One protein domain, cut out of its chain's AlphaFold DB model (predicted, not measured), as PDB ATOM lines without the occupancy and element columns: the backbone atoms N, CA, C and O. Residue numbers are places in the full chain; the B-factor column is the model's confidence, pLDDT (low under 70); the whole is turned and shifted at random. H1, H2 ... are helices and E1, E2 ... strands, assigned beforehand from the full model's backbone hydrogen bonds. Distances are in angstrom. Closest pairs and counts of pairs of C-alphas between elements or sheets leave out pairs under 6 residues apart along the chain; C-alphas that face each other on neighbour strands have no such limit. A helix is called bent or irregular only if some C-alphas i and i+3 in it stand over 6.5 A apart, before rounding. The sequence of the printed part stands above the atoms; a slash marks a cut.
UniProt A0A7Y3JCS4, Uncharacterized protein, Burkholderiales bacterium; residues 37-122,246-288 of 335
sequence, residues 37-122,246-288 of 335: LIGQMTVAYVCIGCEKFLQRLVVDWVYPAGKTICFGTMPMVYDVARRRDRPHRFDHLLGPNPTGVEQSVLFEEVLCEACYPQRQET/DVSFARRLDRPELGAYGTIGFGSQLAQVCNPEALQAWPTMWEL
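Overview. This is residues 37 to 122 and 246 to 288 of the 335 residues of an uncharacterized protein of Burkholderiales bacterium (UniProt A0A7Y3JCS4). One seven-stranded sheet, strongly twisted and curled like part of a barrel, makes the core; it stays open between its edge strands E4 and E5. The long hairpin E1 and E2 is the middle of the sheet, with the hairpin E5 and E6 beside E2 and the bent strand E3 leading from E1 to E7 and E4. The short helices H1 and H3 are over opposite faces, while H2 and the long stretch of residues 84 to 104 lie off the sheet. The printed part has 129 residues, with three named helices and seven named strands in the order E1 E2 H1 H2 E3 E4 E5 E6 H3 E7; the sheet's order is E4, E7, E3, E1, E2, E6, E5, mixed, and the class is mostly strand, although under half of the residues are in named elements. The whole is compact, with a radius of gyration of the C-alphas of 15.5 A and spans of 47 by 37 by 31 A.

Along the chain. Find C-alpha 37 at (-21.253, 39.449, -53.216); from there E1 runs through residues 37 to 47, 29.2 A long, to C-alpha 47 at (-11.883, 37.311, -25.638). E2, residues 53 to 63, runs 27.5 A. Next come H1, residues 75 to 78, 5.1 A, and H2, residues 80 to 83, 5.4 A. E3, residues 105 to 112, measures 19.5 A and bends by 55 degrees at residue 109. After the cut, look for E4 at residues 246 to 252, 19.7 A long. E5, residues 263 to 266, measures 9.9 A, and E6, residues 269 to 273, measures 13.0 A. H3, residues 276 to 279, spans 5.7 A, and E7, residues 285 to 288, runs 9.5 A to C-alpha 288 at (-18.484, 44.303, -24.008).

Arrangement. Begin with the hairpin E1 and E2, antiparallel at 158 degrees, where N 43 and O 57 are 2.8 A apart, within hydrogen-bond range. On E1 look next for E3, parallel to it at 29 degrees, with N 108 and O 44 at 2.8 A. The pairing of E3 is staggered: residues 105 to 110 pair with E1, and residues 110 to 112 pair with E7. E7 and E3 are antiparallel, with N 111 and O 286 at 2.7 A. E7 and the edge strand E4 are antiparallel at 159 degrees, with N 287 and O 251 at 2.9 A. Return to E2 and find E6 antiparallel to it at 114 degrees, with N 60 and O 272 at 2.8 A. E6 and the other edge strand, E5, form a hairpin, antiparallel at 138 degrees, with N 264 and O 271 at 2.8 A. H1 is on the sheet, over E1, at a height of 7.7 A; the closest C-alphas of the two are those of Met 41 and Pro 75, 6.1 A apart. H3 is on the opposite face at a height of 7.2 A, only just over none of the strands, with 2 of its 4 C-alphas falling on E2; its closest C-alpha pair with E2 is Ala 278 and Leu 57, 6.8 A. H2 is not on the sheet; it is close to H1 but not clearly touching, the closest C-alphas being those of Met 76 and Arg 82 at 7.6 A. H1, H2 and H3 are too short for an O i to N i+4 pair, and in each the one O i to N i+3 pair is within range.

Size, cuts and confidence. The two C-alphas farthest apart are those of Gly 66 and Gln 118, 47.2 A. Residues 123 to 245 are not printed, and C-alphas 122 and 246 are 12.9 A apart across the cut. Of the links that are printed whole, E2 to H1 and H2 to E3 are long. The mean pLDDT of the printed part is 82.7; look for values under 70 at residues 65 to 77, 96, 99 and 267 to 268.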
ATOM      1  N   LEU A  37     -22.346  39.874 -54.086       72.19
ATOM      2  CA  LEU A  37     -21.253  39.449 -53.216       72.19
ATOM      3  C   LEU A  37     -19.992  40.251 -53.536       72.19
ATOM      4  O   LEU A  37     -19.520  40.256 -54.671       72.19
ATOM      5  N   ILE A  38     -19.458  40.938 -52.526       73.12
ATOM      6  CA  ILE A  38     -18.327  41.865 -52.675       73.12
ATOM      7  C   ILE A  38     -16.991  41.155 -52.450       73.12
ATOM      8  O   ILE A  38     -16.025  41.399 -53.168       73.12
ATOM      9  N   GLY A  39     -16.913  40.317 -51.420       74.62
ATOM     10  CA  GLY A  39     -15.677  39.642 -51.054       74.62
ATOM     11  C   GLY A  39     -15.734  39.003 -49.676       74.62
ATOM     12  O   GLY A  39     -16.587  39.334 -48.848       74.62
ATOM     13  N   GLN A  40     -14.789  38.099 -49.454       80.31
ATOM     14  CA  GLN A  40     -14.700  37.291 -48.250       80.31
ATOM     15  C   GLN A  40     -13.973  38.032 -47.118       80.31
ATOM     16  O   GLN A  40     -13.039  38.807 -47.343       80.31
ATOM     17  N   MET A  41     -14.395  37.781 -45.882       85.12
ATOM     18  CA  MET A  41     -13.783  38.295 -44.660       85.12
ATOM     19  C   MET A  41     -13.990  37.300 -43.517       85.12
ATOM     20  O   MET A  41     -15.008  36.613 -43.461       85.12
ATOM     21  N   THR A  42     -13.062  37.259 -42.566       88.56
ATOM     22  CA  THR A  42     -13.270  36.557 -41.296       88.56
ATOM     23  C   THR A  42     -13.755  37.524 -40.224       88.56
ATOM     24  O   THR A  42     -13.078  38.498 -39.906       88.56
ATOM     25  N   VAL A  43     -14.900  37.233 -39.612       89.69
ATOM     26  CA  VAL A  43     -15.322  37.844 -38.347       89.69
ATOM     27  C   VAL A  43     -14.816  36.965 -37.211       89.69
ATOM     28  O   VAL A  43     -15.235  35.815 -37.068       89.69
ATOM     29  N   ALA A  44     -13.890  37.490 -36.418       91.56
ATOM     30  CA  ALA A  44     -13.240  36.774 -35.336       91.56
ATOM     31  C   ALA A  44     -13.661  37.334 -33.975       91.56
ATOM     32  O   ALA A  44     -13.293  38.451 -33.616       91.56
ATOM     33  N   TYR A  45     -14.374  36.525 -33.194       93.38
ATOM     34  CA  TYR A  45     -14.741  36.843 -31.818       93.38
ATOM     35  C   TYR A  45     -13.576  36.494 -30.894       93.38
ATOM     36  O   TYR A  45     -13.217  35.318 -30.746       93.38
ATOM     37  N   VAL A  46     -12.973  37.514 -30.288       94.81
ATOM     38  CA  VAL A  46     -11.789  37.380 -29.434       94.81
ATOM     39  C   VAL A  46     -12.118  37.810 -28.013       94.81
ATOM     40  O   VAL A  46     -12.670  38.886 -27.780       94.81
ATOM     41  N   CYS A  47     -11.752  36.968 -27.045       95.25
ATOM     42  CA  CYS A  47     -11.883  37.311 -25.638       95.25
ATOM     43  C   CYS A  47     -10.886  38.409 -25.263       95.25
ATOM     44  O   CYS A  47      -9.683  38.172 -25.288       95.25
ATOM     45  N   ILE A  48     -11.352  39.566 -24.805       93.50
ATOM     46  CA  ILE A  48     -10.473  40.667 -24.383       93.50
ATOM     47  C   ILE A  48      -9.732  40.395 -23.066       93.50
ATOM     48  O   ILE A  48      -8.822  41.130 -22.707       93.50
ATOM     49  N   GLY A  49     -10.185  39.403 -22.292       93.12
ATOM     50  CA  GLY A  49      -9.605  39.072 -20.990       93.12
ATOM     51  C   GLY A  49      -8.457  38.072 -21.088       93.12
ATOM     52  O   GLY A  49      -7.463  38.214 -20.387       93.12
ATOM     53  N   CYS A  50      -8.600  37.059 -21.946       94.31
ATOM     54  CA  CYS A  50      -7.600  36.003 -22.120       94.31
ATOM     55  C   CYS A  50      -6.958  35.971 -23.511       94.31
ATOM     56  O   CYS A  50      -6.142  35.087 -23.757       94.31
ATOM     57  N   GLU A  51      -7.339  36.896 -24.398       94.81
ATOM     58  CA  GLU A  51      -6.805  37.071 -25.756       94.81
ATOM     59  C   GLU A  51      -6.844  35.782 -26.591       94.81
ATOM     60  O   GLU A  51      -5.901  35.422 -27.284       94.81
ATOM     61  N   LYS A  52      -7.962  35.050 -26.519       94.12
ATOM     62  CA  LYS A  52      -8.185  33.820 -27.297       94.12
ATOM     63  C   LYS A  52      -9.323  33.990 -28.286       94.12
ATOM     64  O   LYS A  52     -10.334  34.615 -27.962       94.12
ATOM     65  N   PHE A  53      -9.191  33.358 -29.452       92.88
ATOM     66  CA  PHE A  53     -10.329  33.147 -30.343       92.88
ATOM     67  C   PHE A  53     -11.360  32.261 -29.658       92.88
ATOM     68  O   PHE A  53     -11.030  31.201 -29.128       92.88
ATOM     69  N   LEU A  54     -12.605  32.709 -29.696       93.00
ATOM     70  CA  LEU A  54     -13.755  31.945 -29.234       93.00
ATOM     71  C   LEU A  54     -14.542  31.414 -30.421       93.00
ATOM     72  O   LEU A  54     -15.005  30.282 -30.385       93.00
ATOM     73  N   GLN A  55     -14.651  32.219 -31.480       92.12
ATOM     74  CA  GLN A  55     -15.341  31.840 -32.699       92.12
ATOM     75  C   GLN A  55     -14.779  32.590 -33.905       92.12
ATOM     76  O   GLN A  55     -14.382  33.751 -33.798       92.12
ATOM     77  N   ARG A  56     -14.775  31.934 -35.067       90.50
ATOM     78  CA  ARG A  56     -14.446  32.547 -36.358       90.50
ATOM     79  C   ARG A  56     -15.552  32.232 -37.354       90.50
ATOM     80  O   ARG A  56     -15.908  31.071 -37.527       90.50
ATOM     81  N   LEU A  57     -16.081  33.258 -38.005       89.69
ATOM     82  CA  LEU A  57     -17.038  33.117 -39.094       89.69
ATOM     83  C   LEU A  57     -16.407  33.650 -40.369       89.69
ATOM     84  O   LEU A  57     -16.046  34.820 -40.437       89.69
ATOM     85  N   VAL A  58     -16.301  32.795 -41.379       88.81
ATOM     86  CA  VAL A  58     -15.943  33.231 -42.727       88.81
ATOM     87  C   VAL A  58     -17.228  33.651 -43.423       88.81
ATOM     88  O   VAL A  58     -18.175  32.862 -43.504       88.81
ATOM     89  N   VAL A  59     -17.274  34.904 -43.866       86.56
ATOM     90  CA  VAL A  59     -18.458  35.505 -44.473       86.56
ATOM     91  C   VAL A  59     -18.114  36.180 -45.793       86.56
ATOM     92  O   VAL A  59     -17.058  36.798 -45.922       86.56
ATOM     93  N   ASP A  60     -19.034  36.105 -46.746       83.88
ATOM     94  CA  ASP A  60     -19.020  36.900 -47.965       83.88
ATOM     95  C   ASP A  60     -19.917  38.123 -47.756       83.88
ATOM     96  O   ASP A  60     -21.111  37.995 -47.481       83.88
ATOM     97  N   TRP A  61     -19.360  39.329 -47.857       79.38
ATOM     98  CA  TRP A  61     -20.145  40.551 -47.693       79.38
ATOM     99  C   TRP A  61     -21.161  40.716 -48.816       79.38
ATOM    100  O   TRP A  61     -20.814  40.613 -49.995       79.38
ATOM    101  N   VAL A  62     -22.396  41.037 -48.435       75.75
ATOM    102  CA  VAL A  62     -23.517  41.190 -49.359       75.75
ATOM    103  C   VAL A  62     -23.863  42.669 -49.498       75.75
ATOM    104  O   VAL A  62     -24.040  43.391 -48.513       75.75
ATOM    105  N   TYR A  63     -23.973  43.126 -50.741       73.69
ATOM    106  CA  TYR A  63     -24.482  44.438 -51.093       73.69
ATOM    107  C   TYR A  63     -25.922  44.333 -51.595       73.69
ATOM    108  O   TYR A  63     -26.156  43.595 -52.552       73.69
ATOM    109  N   PRO A  64     -26.876  45.087 -51.023       70.69
ATOM    110  CA  PRO A  64     -28.268  44.998 -51.441       70.69
ATOM    111  C   PRO A  64     -28.482  45.398 -52.905       70.69
ATOM    112  O   PRO A  64     -27.894  46.380 -53.376       70.69
ATOM    113  N   ALA A  65     -29.394  44.702 -53.581       68.88
ATOM    114  CA  ALA A  65     -29.836  45.004 -54.935       68.88
ATOM    115  C   ALA A  65     -30.264  46.479 -55.085       68.88
ATOM    116  O   ALA A  65     -30.920  47.063 -54.216       68.88
ATOM    117  N   GLY A  66     -29.893  47.110 -56.205       62.34
ATOM    118  CA  GLY A  66     -30.303  48.484 -56.536       62.34
ATOM    119  C   GLY A  66     -29.592  49.593 -55.752       62.34
ATOM    120  O   GLY A  66     -29.862  50.773 -55.989       62.34
ATOM    121  N   LYS A  67     -28.656  49.262 -54.853       63.38
ATOM    122  CA  LYS A  67     -27.744  50.247 -54.265       63.38
ATOM    123  C   LYS A  67     -26.496  50.374 -55.137       63.38
ATOM    124  O   LYS A  67     -25.963  49.388 -55.635       63.38
ATOM    125  N   THR A  68     -25.983  51.591 -55.303       58.72
ATOM    126  CA  THR A  68     -24.709  51.814 -56.003       58.72
ATOM    127  C   THR A  68     -23.557  51.339 -55.128       58.72
ATOM    128  O   THR A  68     -23.448  51.788 -53.988       58.72
ATOM    129  N   ILE A  69     -22.700  50.456 -55.641       55.69
ATOM    130  CA  ILE A  69     -21.468  50.040 -54.961       55.69
ATOM    131  C   ILE A  69     -20.542  51.256 -54.911       55.69
ATOM    132  O   ILE A  69     -19.966  51.662 -55.922       55.69
ATOM    133  N   CYS A  70     -20.414  51.881 -53.744       50.16
ATOM    134  CA  CYS A  70     -19.362  52.864 -53.540       50.16
ATOM    135  C   CYS A  70     -18.034  52.101 -53.479       50.16
ATOM    136  O   CYS A  70     -17.745  51.451 -52.481       50.16
ATOM    137  N   PHE A  71     -17.241  52.137 -54.553       41.62
ATOM    138  CA  PHE A  71     -15.922  51.502 -54.595       41.62
ATOM    139  C   PHE A  71     -15.050  51.990 -53.421       41.62
ATOM    140  O   PHE A  71     -14.737  53.175 -53.320       41.62
ATOM    141  N   GLY A  72     -14.689  51.055 -52.530       49.72
ATOM    142  CA  GLY A  72     -13.847  51.279 -51.343       49.72
ATOM    143  C   GLY A  72     -14.198  50.447 -50.096       49.72
ATOM    144  O   GLY A  72     -13.599  50.646 -49.043       49.72
ATOM    145  N   THR A  73     -15.179  49.547 -50.154       49.34
ATOM    146  CA  THR A  73     -15.978  49.207 -48.966       49.34
ATOM    147  C   THR A  73     -15.727  47.816 -48.380       49.34
ATOM    148  O   THR A  73     -16.124  46.816 -48.963       49.34
ATOM    149  N   MET A  74     -15.174  47.817 -47.160       52.75
ATOM    150  CA  MET A  74     -15.109  46.769 -46.120       52.75
ATOM    151  C   MET A  74     -13.952  45.752 -46.144       52.75
ATOM    152  O   MET A  74     -13.107  45.899 -45.260       52.75
ATOM    153  N   PRO A  75     -13.784  44.791 -47.078       54.31
ATOM    154  CA  PRO A  75     -12.663  43.846 -46.990       54.31
ATOM    155  C   PRO A  75     -11.299  44.552 -46.955       54.31
ATOM    156  O   PRO A  75     -10.426  44.184 -46.184       54.31
ATOM    157  N   MET A  76     -11.146  45.652 -47.700       57.03
ATOM    158  CA  MET A  76      -9.922  46.468 -47.701       57.03
ATOM    159  C   MET A  76      -9.686  47.242 -46.394       57.03
ATOM    160  O   MET A  76      -8.544  47.565 -46.084       57.03
ATOM    161  N   VAL A  77     -10.742  47.570 -45.639       65.69
ATOM    162  CA  VAL A  77     -10.622  48.202 -44.308       65.69
ATOM    163  C   VAL A  77     -10.133  47.174 -43.290       65.69
ATOM    164  O   VAL A  77      -9.403  47.511 -42.354       65.69
ATOM    165  N   TYR A  78     -10.518  45.914 -43.495       75.31
ATOM    166  CA  TYR A  78     -10.133  44.813 -42.629       75.31
ATOM    167  C   TYR A  78      -8.902  44.028 -43.094       75.31
ATOM    168  O   TYR A  78      -8.472  43.109 -42.399       75.31
ATOM    169  N   ASP A  79      -8.307  44.449 -44.210       80.75
ATOM    170  CA  ASP A  79      -7.092  43.888 -44.784       80.75
ATOM    171  C   ASP A  79      -5.918  44.048 -43.812       80.75
ATOM    172  O   ASP A  79      -5.469  45.157 -43.502       80.75
ATOM    173  N   VAL A  80      -5.415  42.914 -43.336       81.69
ATOM    174  CA  VAL A  80      -4.334  42.834 -42.353       81.69
ATOM    175  C   VAL A  80      -3.048  43.431 -42.923       81.69
ATOM    176  O   VAL A  80      -2.336  44.152 -42.222       81.69
ATOM    177  N   ALA A  81      -2.769  43.233 -44.216       79.25
ATOM    178  CA  ALA A  81      -1.564  43.761 -44.849       79.25
ATOM    179  C   ALA A  81      -1.567  45.296 -44.931       79.25
ATOM    180  O   ALA A  81      -0.498  45.913 -44.939       79.25
ATOM    181  N   ARG A  82      -2.750  45.927 -44.951       78.19
ATOM    182  CA  ARG A  82      -2.910  47.393 -45.005       78.19
ATOM    183  C   ARG A  82      -2.845  48.076 -43.644       78.19
ATOM    184  O   ARG A  82      -2.698  49.294 -43.592       78.19
ATOM    185  N   ARG A  83      -2.913  47.326 -42.542       76.81
ATOM    186  CA  ARG A  83      -2.876  47.868 -41.172       76.81
ATOM    187  C   ARG A  83      -1.472  48.111 -40.625       76.81
ATOM    188  O   ARG A  83      -1.345  48.467 -39.462       76.81
ATOM    189  N   ARG A  84      -0.416  47.962 -41.430       72.25
ATOM    190  CA  ARG A  84       0.987  48.083 -40.978       72.25
ATOM    191  C   ARG A  84       1.271  49.338 -40.144       72.25
ATOM    192  O   ARG A  84       1.973  49.245 -39.146       72.25
ATOM    193  N   ASP A  85       0.687  50.477 -40.512       76.62
ATOM    194  CA  ASP A  85       0.906  51.749 -39.807       76.62
ATOM    195  C   ASP A  85       0.080  51.886 -38.514       76.62
ATOM    196  O   ASP A  85       0.345  52.765 -37.691       76.62
ATOM    197  N   ARG A  86      -0.950  51.048 -38.336       79.81
ATOM    198  CA  ARG A  86      -1.864  51.024 -37.183       79.81
ATOM    199  C   ARG A  86      -2.357  49.588 -36.935       79.81
ATOM    200  O   ARG A  86      -3.508  49.290 -37.266       79.81
ATOM    201  N   PRO A  87      -1.501  48.704 -36.392       84.44
ATOM    202  CA  PRO A  87      -1.863  47.309 -36.168       84.44
ATOM    203  C   PRO A  87      -3.022  47.198 -35.173       84.44
ATOM    204  O   PRO A  87      -3.120  47.970 -34.213       84.44
ATOM    205  N   HIS A  88      -3.899  46.224 -35.395       87.56
ATOM    206  CA  HIS A  88      -4.919  45.866 -34.424       87.56
ATOM    207  C   HIS A  88      -4.263  45.165 -33.232       87.56
ATOM    208  O   HIS A  88      -3.317  44.391 -33.385       87.56
ATOM    209  N   ARG A  89      -4.804  45.357 -32.024       88.75
ATOM    210  CA  ARG A  89      -4.234  44.753 -30.804       88.75
ATOM    211  C   ARG A  89      -4.184  43.219 -30.831       88.75
ATOM    212  O   ARG A  89      -3.351  42.623 -30.162       88.75
ATOM    213  N   PHE A  90      -5.046  42.599 -31.635       91.44
ATOM    214  CA  PHE A  90      -5.160  41.147 -31.793       91.44
ATOM    215  C   PHE A  90      -4.480  40.596 -33.051       91.44
ATOM    216  O   PHE A  90      -4.587  39.402 -33.309       91.44
ATOM    217  N   ASP A  91      -3.759  41.421 -33.818       88.62
ATOM    218  CA  ASP A  91      -3.044  40.937 -35.008       88.62
ATOM    219  C   ASP A  91      -1.997  39.867 -34.643       88.62
ATOM    220  O   ASP A  91      -1.732  38.969 -35.434       88.62
ATOM    221  N   HIS A  92      -1.465  39.893 -33.415       87.94
ATOM    222  CA  HIS A  92      -0.534  38.881 -32.901       87.94
ATOM    223  C   HIS A  92      -1.148  37.472 -32.772       87.94
ATOM    224  O   HIS A  92      -0.412  36.499 -32.624       87.94
ATOM    225  N   LEU A  93      -2.481  37.361 -32.792       88.50
ATOM    226  CA  LEU A  93      -3.189  36.083 -32.773       88.50
ATOM    227  C   LEU A  93      -3.301  35.459 -34.174       88.50
ATOM    228  O   LEU A  93      -3.691  34.297 -34.301       88.50
ATOM    229  N   LEU A  94      -3.002  36.219 -35.228       86.94
ATOM    230  CA  LEU A  94      -2.985  35.730 -36.603       86.94
ATOM    231  C   LEU A  94      -1.651  35.035 -36.902       86.94
ATOM    232  O   LEU A  94      -0.633  35.300 -36.258       86.94
ATOM    233  N   GLY A  95      -1.647  34.130 -37.885       79.19
ATOM    234  CA  GLY A  95      -0.409  33.504 -38.340       79.19
ATOM    235  C   GLY A  95       0.597  34.541 -38.872       79.19
ATOM    236  O   GLY A  95       0.194  35.600 -39.351       79.19
ATOM    237  N   PRO A  96       1.913  34.246 -38.855       69.56
ATOM    238  CA  PRO A  96       2.948  35.177 -39.323       69.56
ATOM    239  C   PRO A  96       2.816  35.539 -40.813       69.56
ATOM    240  O   PRO A  96       3.299  36.585 -41.232       69.56
ATOM    241  N   ASN A  97       2.147  34.687 -41.598       73.06
ATOM    242  CA  ASN A  97       1.800  34.912 -42.997       73.06
ATOM    243  C   ASN A  97       0.306  34.595 -43.186       73.06
ATOM    244  O   ASN A  97      -0.017  33.452 -43.516       73.06
ATOM    245  N   PRO A  98      -0.610  35.551 -42.941       70.75
ATOM    246  CA  PRO A  98      -2.038  35.311 -43.102       70.75
ATOM    247  C   PRO A  98      -2.361  34.968 -44.564       70.75
ATOM    248  O   PRO A  98      -2.059  35.735 -45.483       70.75
ATOM    249  N   THR A  99      -2.968  33.804 -44.795       68.69
ATOM    250  CA  THR A  99      -3.370  33.326 -46.125       68.69
ATOM    251  C   THR A  99      -4.886  33.170 -46.213       68.69
ATOM    252  O   THR A  99      -5.562  32.886 -45.222       68.69
ATOM    253  N   GLY A 100      -5.438  33.402 -47.409       72.31
ATOM    254  CA  GLY A 100      -6.872  33.279 -47.678       72.31
ATOM    255  C   GLY A 100      -7.730  34.096 -46.706       72.31
ATOM    256  O   GLY A 100      -7.642  35.320 -46.657       72.31
ATOM    257  N   VAL A 101      -8.530  33.403 -45.897       70.81
ATOM    258  CA  VAL A 101      -9.513  33.983 -44.966       70.81
ATOM    259  C   VAL A 101      -8.898  34.828 -43.838       70.81
ATOM    260  O   VAL A 101      -9.607  35.625 -43.229       70.81
ATOM    261  N   GLU A 102      -7.594  34.703 -43.564       73.25
ATOM    262  CA  GLU A 102      -6.890  35.516 -42.556       73.25
ATOM    263  C   GLU A 102      -6.321  36.828 -43.127       73.25
ATOM    264  O   GLU A 102      -5.811  37.654 -42.374       73.25
ATOM    265  N   GLN A 103      -6.426  37.060 -44.443       78.31
ATOM    266  CA  GLN A 103      -5.970  38.308 -45.074       78.31
ATOM    267  C   GLN A 103      -6.880  39.498 -44.756       78.31
ATOM    268  O   GLN A 103      -6.425  40.637 -44.789       78.31
ATOM    269  N   SER A 104      -8.148  39.241 -44.425       85.19
ATOM    270  CA  SER A 104      -9.151  40.252 -44.092       85.19
ATOM    271  C   SER A 104      -9.920  39.816 -42.847       85.19
ATOM    272  O   SER A 104     -10.697  38.860 -42.899       85.19
ATOM    273  N   VAL A 105      -9.683  40.489 -41.715       87.69
ATOM    274  CA  VAL A 105     -10.214  40.074 -40.405       87.69
ATOM    275  C   VAL A 105     -10.860  41.240 -39.664       87.69
ATOM    276  O   VAL A 105     -10.187  42.204 -39.293       87.69
ATOM    277  N   LEU A 106     -12.155  41.131 -39.385       88.00
ATOM    278  CA  LEU A 106     -12.859  41.969 -38.417       88.00
ATOM    279  C   LEU A 106     -12.775  41.300 -37.043       88.00
ATOM    280  O   LEU A 106     -13.265  40.187 -36.864       88.00
ATOM    281  N   PHE A 107     -12.160  41.977 -36.078       89.25
ATOM    282  CA  PHE A 107     -12.133  41.513 -34.697       89.25
ATOM    283  C   PHE A 107     -13.337  42.061 -33.933       89.25
ATOM    284  O   PHE A 107     -13.482  43.273 -33.801       89.25
ATOM    285  N   GLU A 108     -14.154  41.156 -33.402       89.94
ATOM    286  CA  GLU A 108     -15.244  41.461 -32.480       89.94
ATOM    287  C   GLU A 108     -14.796  41.153 -31.052       89.94
ATOM    288  O   GLU A 108     -14.348  40.049 -30.723       89.94
ATOM    289  N   GLU A 109     -14.882  42.160 -30.193       91.69
ATOM    290  CA  GLU A 109     -14.323  42.118 -28.850       91.69
ATOM    291  C   GLU A 109     -15.363  41.634 -27.839       91.69
ATOM    292  O   GLU A 109     -16.375  42.289 -27.590       91.69
ATOM    293  N   VAL A 110     -15.109  40.482 -27.218       94.69
ATOM    294  CA  VAL A 110     -16.065  39.842 -26.305       94.69
ATOM    295  C   VAL A 110     -15.395  39.385 -25.008       94.69
ATOM    296  O   VAL A 110     -14.178  39.423 -24.848       94.69
ATOM    297  N   LEU A 111     -16.189  38.930 -24.049       95.94
ATOM    298  CA  LEU A 111     -15.758  38.176 -22.880       95.94
ATOM    299  C   LEU A 111     -16.242  36.733 -23.027       95.94
ATOM    300  O   LEU A 111     -17.389  36.496 -23.400       95.94
ATOM    301  N   CYS A 112     -15.377  35.769 -22.725       95.88
ATOM    302  CA  CYS A 112     -15.766  34.362 -22.647       95.88
ATOM    303  C   CYS A 112     -16.403  34.026 -21.292       95.88
ATOM    304  O   CYS A 112     -16.291  34.790 -20.333       95.88
ATOM    305  N   GLU A 113     -16.984  32.832 -21.195       95.69
ATOM    306  CA  GLU A 113     -17.593  32.289 -19.972       95.69
ATOM    307  C   GLU A 113     -16.666  32.286 -18.751       95.69
ATOM    308  O   GLU A 113     -17.125  32.506 -17.635       95.69
ATOM    309  N   ALA A 114     -15.353  32.139 -18.947       95.50
ATOM    310  CA  ALA A 114     -14.385  32.211 -17.852       95.50
ATOM    311  C   ALA A 114     -14.007  33.652 -17.451       95.50
ATOM    312  O   ALA A 114     -13.659  33.901 -16.297       95.50
ATOM    313  N   CYS A 115     -14.052  34.610 -18.384       95.50
ATOM    314  CA  CYS A 115     -13.630  35.995 -18.141       95.50
ATOM    315  C   CYS A 115     -14.785  36.917 -17.731       95.50
ATOM    316  O   CYS A 115     -14.551  37.910 -17.044       95.50
ATOM    317  N   TYR A 116     -16.023  36.611 -18.132       95.38
ATOM    318  CA  TYR A 116     -17.194  37.415 -17.783       95.38
ATOM    319  C   TYR A 116     -17.459  37.508 -16.266       95.38
ATOM    320  O   TYR A 116     -17.655  38.631 -15.794       95.38
ATOM    321  N   PRO A 117     -17.385  36.419 -15.466       96.06
ATOM    322  CA  PRO A 117     -17.673  36.475 -14.028       96.06
ATOM    323  C   PRO A 117     -16.832  37.506 -13.264       96.06
ATOM    324  O   PRO A 117     -17.320  38.139 -12.337       96.06
ATOM    325  N   GLN A 118     -15.592  37.751 -13.701       93.75
ATOM    326  CA  GLN A 118     -14.690  38.739 -13.091       93.75
ATOM    327  C   GLN A 118     -15.176  40.190 -13.256       93.75
ATOM    328  O   GLN A 118     -14.714  41.085 -12.553       93.75
ATOM    329  N   ARG A 119     -16.074  40.441 -14.215       92.00
ATOM    330  CA  ARG A 119     -16.603  41.769 -14.564       92.00
ATOM    331  C   ARG A 119     -18.116  41.872 -14.403       92.00
ATOM    332  O   ARG A 119     -18.650  42.971 -14.559       92.00
ATOM    333  N   GLN A 120     -18.790  40.764 -14.101       94.50
ATOM    334  CA  GLN A 120     -20.245  40.652 -14.083       94.50
ATOM    335  C   GLN A 120     -20.887  41.701 -13.174       94.50
ATOM    336  O   GLN A 120     -21.704  42.487 -13.642       94.50
ATOM    337  N   GLU A 121     -20.458  41.783 -11.913       95.50
ATOM    338  CA  GLU A 121     -21.043  42.714 -10.939       95.50
ATOM    339  C   GLU A 121     -20.933  44.175 -11.399       95.50
ATOM    340  O   GLU A 121     -21.902  44.935 -11.343       95.50
ATOM    341  N   THR A 122     -19.763  44.564 -11.920       94.06
ATOM    342  CA  THR A 122     -19.544  45.920 -12.441       94.06
ATOM    343  C   THR A 122     -20.398  46.180 -13.682       94.06
ATOM    344  O   THR A 122     -21.019  47.237 -13.782       94.06
ATOM    345  N   ASP A 246     -16.356  56.826 -19.716       94.50
ATOM    346  CA  ASP A 246     -16.638  55.595 -20.441       94.50
ATOM    347  C   ASP A 246     -17.089  54.516 -19.460       94.50
ATOM    348  O   ASP A 246     -16.389  54.174 -18.505       94.50
ATOM    349  N   VAL A 247     -18.286  53.991 -19.693       93.38
ATOM    350  CA  VAL A 247     -18.902  52.976 -18.849       93.38
ATOM    351  C   VAL A 247     -19.131  51.738 -19.689       93.38
ATOM    352  O   VAL A 247     -19.897  51.758 -20.657       93.38
ATOM    353  N   SER A 248     -18.453  50.658 -19.315       92.75
ATOM    354  CA  SER A 248     -18.619  49.376 -19.981       92.75
ATOM    355  C   SER A 248     -19.761  48.581 -19.361       92.75
ATOM    356  O   SER A 248     -19.904  48.510 -18.138       92.75
ATOM    357  N   PHE A 249     -20.560  47.965 -20.215       93.75
ATOM    358  CA  PHE A 249     -21.623  47.043 -19.857       93.75
ATOM    359  C   PHE A 249     -21.573  45.862 -20.818       93.75
ATOM    360  O   PHE A 249     -21.059  45.958 -21.930       93.75
ATOM    361  N   ALA A 250     -22.082  44.730 -20.366       93.50
ATOM    362  CA  ALA A 250     -22.012  43.495 -21.118       93.50
ATOM    363  C   ALA A 250     -23.421  43.037 -21.467       93.50
ATOM    364  O   ALA A 250     -24.321  43.088 -20.627       93.50
ATOM    365  N   ARG A 251     -23.599  42.549 -22.691       92.81
ATOM    366  CA  ARG A 251     -24.793  41.800 -23.081       92.81
ATOM    367  C   ARG A 251     -24.378  40.421 -23.547       92.81
ATOM    368  O   ARG A 251     -23.330  40.277 -24.174       92.81
ATOM    369  N   ARG A 252     -25.190  39.410 -23.239       94.00
ATOM    370  CA  ARG A 252     -24.973  38.079 -23.805       94.00
ATOM    371  C   ARG A 252     -25.057  38.194 -25.325       94.00
ATOM    372  O   ARG A 252     -25.976  38.825 -25.841       94.00
ATOM    373  N   LEU A 253     -24.067  37.634 -26.008       92.06
ATOM    374  CA  LEU A 253     -24.030  37.604 -27.456       92.06
ATOM    375  C   LEU A 253     -24.725  36.330 -27.929       92.06
ATOM    376  O   LEU A 253     -24.170  35.228 -27.846       92.06
ATOM    377  N   ASP A 254     -25.955  36.498 -28.392       90.25
ATOM    378  CA  ASP A 254     -26.734  35.402 -28.943       90.25
ATOM    379  C   ASP A 254     -26.147  34.930 -30.274       90.25
ATOM    380  O   ASP A 254     -25.464  35.666 -30.992       90.25
ATOM    381  N   ARG A 255     -26.410  33.664 -30.597       90.12
ATOM    382  CA  ARG A 255     -26.025  33.094 -31.885       90.12
ATOM    383  C   ARG A 255     -26.717  33.876 -33.011       90.12
ATOM    384  O   ARG A 255     -27.941  34.002 -32.953       90.12
ATOM    385  N   PRO A 256     -25.992  34.314 -34.056       87.50
ATOM    386  CA  PRO A 256     -26.597  34.928 -35.230       87.50
ATOM    387  C   PRO A 256     -27.666  34.026 -35.851       87.50
ATOM    388  O   PRO A 256     -27.441  32.831 -36.065       87.50
ATOM    389  N   GLU A 257     -28.829  34.597 -36.151       87.06
ATOM    390  CA  GLU A 257     -29.879  33.901 -36.892       87.06
ATOM    391  C   GLU A 257     -29.532  33.876 -38.381       87.06
ATOM    392  O   GLU A 257     -29.205  34.908 -38.968       87.06
ATOM    393  N   LEU A 258     -29.605  32.690 -38.992       87.00
ATOM    394  CA  LEU A 258     -29.453  32.540 -40.434       87.00
ATOM    395  C   LEU A 258     -30.747  32.968 -41.124       87.00
ATOM    396  O   LEU A 258     -31.780  32.311 -40.999       87.00
ATOM    397  N   GLY A 259     -30.665  34.065 -41.867       81.38
ATOM    398  CA  GLY A 259     -31.696  34.517 -42.783       81.38
ATOM    399  C   GLY A 259     -31.720  33.714 -44.083       81.38
ATOM    400  O   GLY A 259     -31.048  32.689 -44.250       81.38
ATOM    401  N   ALA A 260     -32.501  34.211 -45.043       75.88
ATOM    402  CA  ALA A 260     -32.558  33.644 -46.384       75.88
ATOM    403  C   ALA A 260     -31.151  33.543 -47.000       75.88
ATOM    404  O   ALA A 260     -30.284  34.389 -46.762       75.88
ATOM    405  N   TYR A 261     -30.924  32.473 -47.766       76.00
ATOM    406  CA  TYR A 261     -29.660  32.210 -48.467       76.00
ATOM    407  C   TYR A 261     -28.417  32.114 -47.557       76.00
ATOM    408  O   TYR A 261     -27.290  32.266 -48.028       76.00
ATOM    409  N   GLY A 262     -28.611  31.833 -46.262       80.25
ATOM    410  CA  GLY A 262     -27.520  31.680 -45.299       80.25
ATOM    411  C   GLY A 262     -26.889  33.006 -44.870       80.25
ATOM    412  O   GLY A 262     -25.705  33.040 -44.536       80.25
ATOM    413  N   THR A 263     -27.646  34.103 -44.918       83.69
ATOM    414  CA  THR A 263     -27.167  35.435 -44.527       83.69
ATOM    415  C   THR A 263     -27.287  35.686 -43.025       83.69
ATOM    416  O   THR A 263     -28.168  35.150 -42.363       83.69
ATOM    417  N   ILE A 264     -26.401  36.515 -42.479       84.12
ATOM    418  CA  ILE A 264     -26.452  37.039 -41.112       84.12
ATOM    419  C   ILE A 264     -26.317  38.562 -41.131       84.12
ATOM    420  O   ILE A 264     -25.691  39.137 -42.025       84.12
ATOM    421  N   GLY A 265     -26.918  39.214 -40.138       76.81
ATOM    422  CA  GLY A 265     -26.852  40.662 -39.970       76.81
ATOM    423  C   GLY A 265     -25.652  41.113 -39.139       76.81
ATOM    424  O   GLY A 265     -25.401  40.580 -38.061       76.81
ATOM    425  N   PHE A 266     -24.975  42.161 -39.605       70.88
ATOM    426  CA  PHE A 266     -23.950  42.910 -38.879       70.88
ATOM    427  C   PHE A 266     -24.340  44.393 -38.859       70.88
ATOM    428  O   PHE A 266     -24.056  45.154 -39.788       70.88
ATOM    429  N   GLY A 267     -25.064  44.818 -37.820       68.00
ATOM    430  CA  GLY A 267     -25.629  46.168 -37.761       68.00
ATOM    431  C   GLY A 267     -26.631  46.413 -38.896       68.00
ATOM    432  O   GLY A 267     -27.664  45.756 -38.962       68.00
ATOM    433  N   SER A 268     -26.346  47.368 -39.786       61.28
ATOM    434  CA  SER A 268     -27.187  47.679 -40.958       61.28
ATOM    435  C   SER A 268     -26.793  46.918 -42.231       61.28
ATOM    436  O   SER A 268     -27.247  47.280 -43.318       61.28
ATOM    437  N   GLN A 269     -25.878  45.957 -42.129       71.69
ATOM    438  CA  GLN A 269     -25.285  45.254 -43.265       71.69
ATOM    439  C   GLN A 269     -25.569  43.751 -43.178       71.69
ATOM    440  O   GLN A 269     -25.840  43.229 -42.096       71.69
ATOM    441  N   LEU A 270     -25.504  43.064 -44.319       77.50
ATOM    442  CA  LEU A 270     -25.701  41.620 -44.429       77.50
ATOM    443  C   LEU A 270     -24.420  40.960 -44.932       77.50
ATOM    444  O   LEU A 270     -23.695  41.526 -45.753       77.50
ATOM    445  N   ALA A 271     -24.158  39.747 -44.464       82.75
ATOM    446  CA  ALA A 271     -23.110  38.904 -45.014       82.75
ATOM    447  C   ALA A 271     -23.596  37.456 -45.113       82.75
ATOM    448  O   ALA A 271     -24.314  36.979 -44.239       82.75
ATOM    449  N   GLN A 272     -23.215  36.755 -46.173       86.38
ATOM    450  CA  GLN A 272     -23.489  35.337 -46.358       86.38
ATOM    451  C   GLN A 272     -22.446  34.515 -45.602       86.38
ATOM    452  O   GLN A 272     -21.251  34.720 -45.776       86.38
ATOM    453  N   VAL A 273     -22.874  33.574 -44.764       86.69
ATOM    454  CA  VAL A 273     -21.950  32.701 -44.028       86.69
ATOM    455  C   VAL A 273     -21.454  31.598 -44.958       86.69
ATOM    456  O   VAL A 273     -22.244  30.777 -45.420       86.69
ATOM    457  N   CYS A 274     -20.142  31.541 -45.208       85.00
ATOM    458  CA  CYS A 274     -19.550  30.538 -46.100       85.00
ATOM    459  C   CYS A 274     -19.599  29.125 -45.493       85.00
ATOM    460  O   CYS A 274     -19.685  28.142 -46.222       85.00
ATOM    461  N   ASN A 275     -19.547  29.024 -44.159       86.00
ATOM    462  CA  ASN A 275     -19.687  27.769 -43.423       86.00
ATOM    463  C   ASN A 275     -20.763  27.884 -42.321       86.00
ATOM    464  O   ASN A 275     -20.444  28.249 -41.185       86.00
ATOM    465  N   PRO A 276     -22.036  27.579 -42.630       85.31
ATOM    466  CA  PRO A 276     -23.130  27.642 -41.660       85.31
ATOM    467  C   PRO A 276     -22.965  26.696 -40.462       85.31
ATOM    468  O   PRO A 276     -23.483  26.986 -39.384       85.31
ATOM    469  N   GLU A 277     -22.232  25.585 -40.611       86.31
ATOM    470  CA  GLU A 277     -22.001  24.620 -39.525       86.31
ATOM    471  C   GLU A 277     -21.213  25.238 -38.368       86.31
ATOM    472  O   GLU A 277     -21.414  24.860 -37.214       86.31
ATOM    473  N   ALA A 278     -20.400  26.265 -38.644       84.31
ATOM    474  CA  ALA A 278     -19.692  27.018 -37.613       84.31
ATOM    475  C   ALA A 278     -20.654  27.607 -36.563       84.31
ATOM    476  O   ALA A 278     -20.275  27.765 -35.406       84.31
ATOM    477  N   LEU A 279     -21.914  27.886 -36.918       87.06
ATOM    478  CA  LEU A 279     -22.921  28.408 -35.988       87.06
ATOM    479  C   LEU A 279     -23.518  27.335 -35.058       87.06
ATOM    480  O   LEU A 279     -24.185  27.683 -34.085       87.06
ATOM    481  N   GLN A 280     -23.310  26.041 -35.321       85.19
ATOM    482  CA  GLN A 280     -23.855  24.967 -34.478       85.19
ATOM    483  C   GLN A 280     -23.165  24.906 -33.109       85.19
ATOM    484  O   GLN A 280     -23.824  24.654 -32.103       85.19
ATOM    485  N   ALA A 281     -21.867  25.209 -33.058       84.06
ATOM    486  CA  ALA A 281     -21.060  25.224 -31.841       84.06
ATOM    487  C   ALA A 281     -20.848  26.656 -31.312       84.06
ATOM    488  O   ALA A 281     -19.719  27.066 -31.058       84.06
ATOM    489  N   TRP A 282     -21.924  27.443 -31.177       90.50
ATOM    490  CA  TRP A 282     -21.816  28.830 -30.711       90.50
ATOM    491  C   TRP A 282     -21.449  28.895 -29.219       90.50
ATOM    492  O   TRP A 282     -22.253  28.465 -28.385       90.50
ATOM    493  N   PRO A 283     -20.268  29.424 -28.849       92.88
ATOM    494  CA  PRO A 283     -19.864  29.473 -27.452       92.88
ATOM    495  C   PRO A 283     -20.645  30.547 -26.688       92.88
ATOM    496  O   PRO A 283     -21.098  31.545 -27.251       92.88
ATOM    497  N   THR A 284     -20.758  30.377 -25.372       94.50
ATOM    498  CA  THR A 284     -21.313  31.422 -24.509       94.50
ATOM    499  C   THR A 284     -20.330  32.591 -24.430       94.50
ATOM    500  O   THR A 284     -19.206  32.453 -23.939       94.50
ATOM    501  N   MET A 285     -20.760  33.751 -24.926       95.62
ATOM    502  CA  MET A 285     -19.959  34.970 -25.008       95.62
ATOM    503  C   MET A 285     -20.774  36.185 -24.572       95.62
ATOM    504  O   MET A 285     -22.005  36.189 -24.649       95.62
ATOM    505  N   TRP A 286     -20.075  37.233 -24.149       96.19
ATOM    506  CA  TRP A 286     -20.661  38.522 -23.811       96.19
ATOM    507  C   TRP A 286     -19.968  39.614 -24.602       96.19
ATOM    508  O   TRP A 286     -18.757  39.787 -24.499       96.19
ATOM    509  N   GLU A 287     -20.730  40.372 -25.368       93.31
ATOM    510  CA  GLU A 287     -20.221  41.569 -26.021       93.31
ATOM    511  C   GLU A 287     -20.013  42.654 -24.968       93.31
ATOM    512  O   GLU A 287     -20.943  42.984 -24.221       93.31
ATOM    513  N   LEU A 288     -18.791  43.191 -24.896       90.44
ATOM    514  CA  LEU A 288     -18.484  44.303 -24.008       90.44
ATOM    515  C   LEU A 288     -18.688  45.613 -24.764       90.44
ATOM    516  O   LEU A 288     -17.854  46.043 -25.555       90.44
TER     517      LEU A 288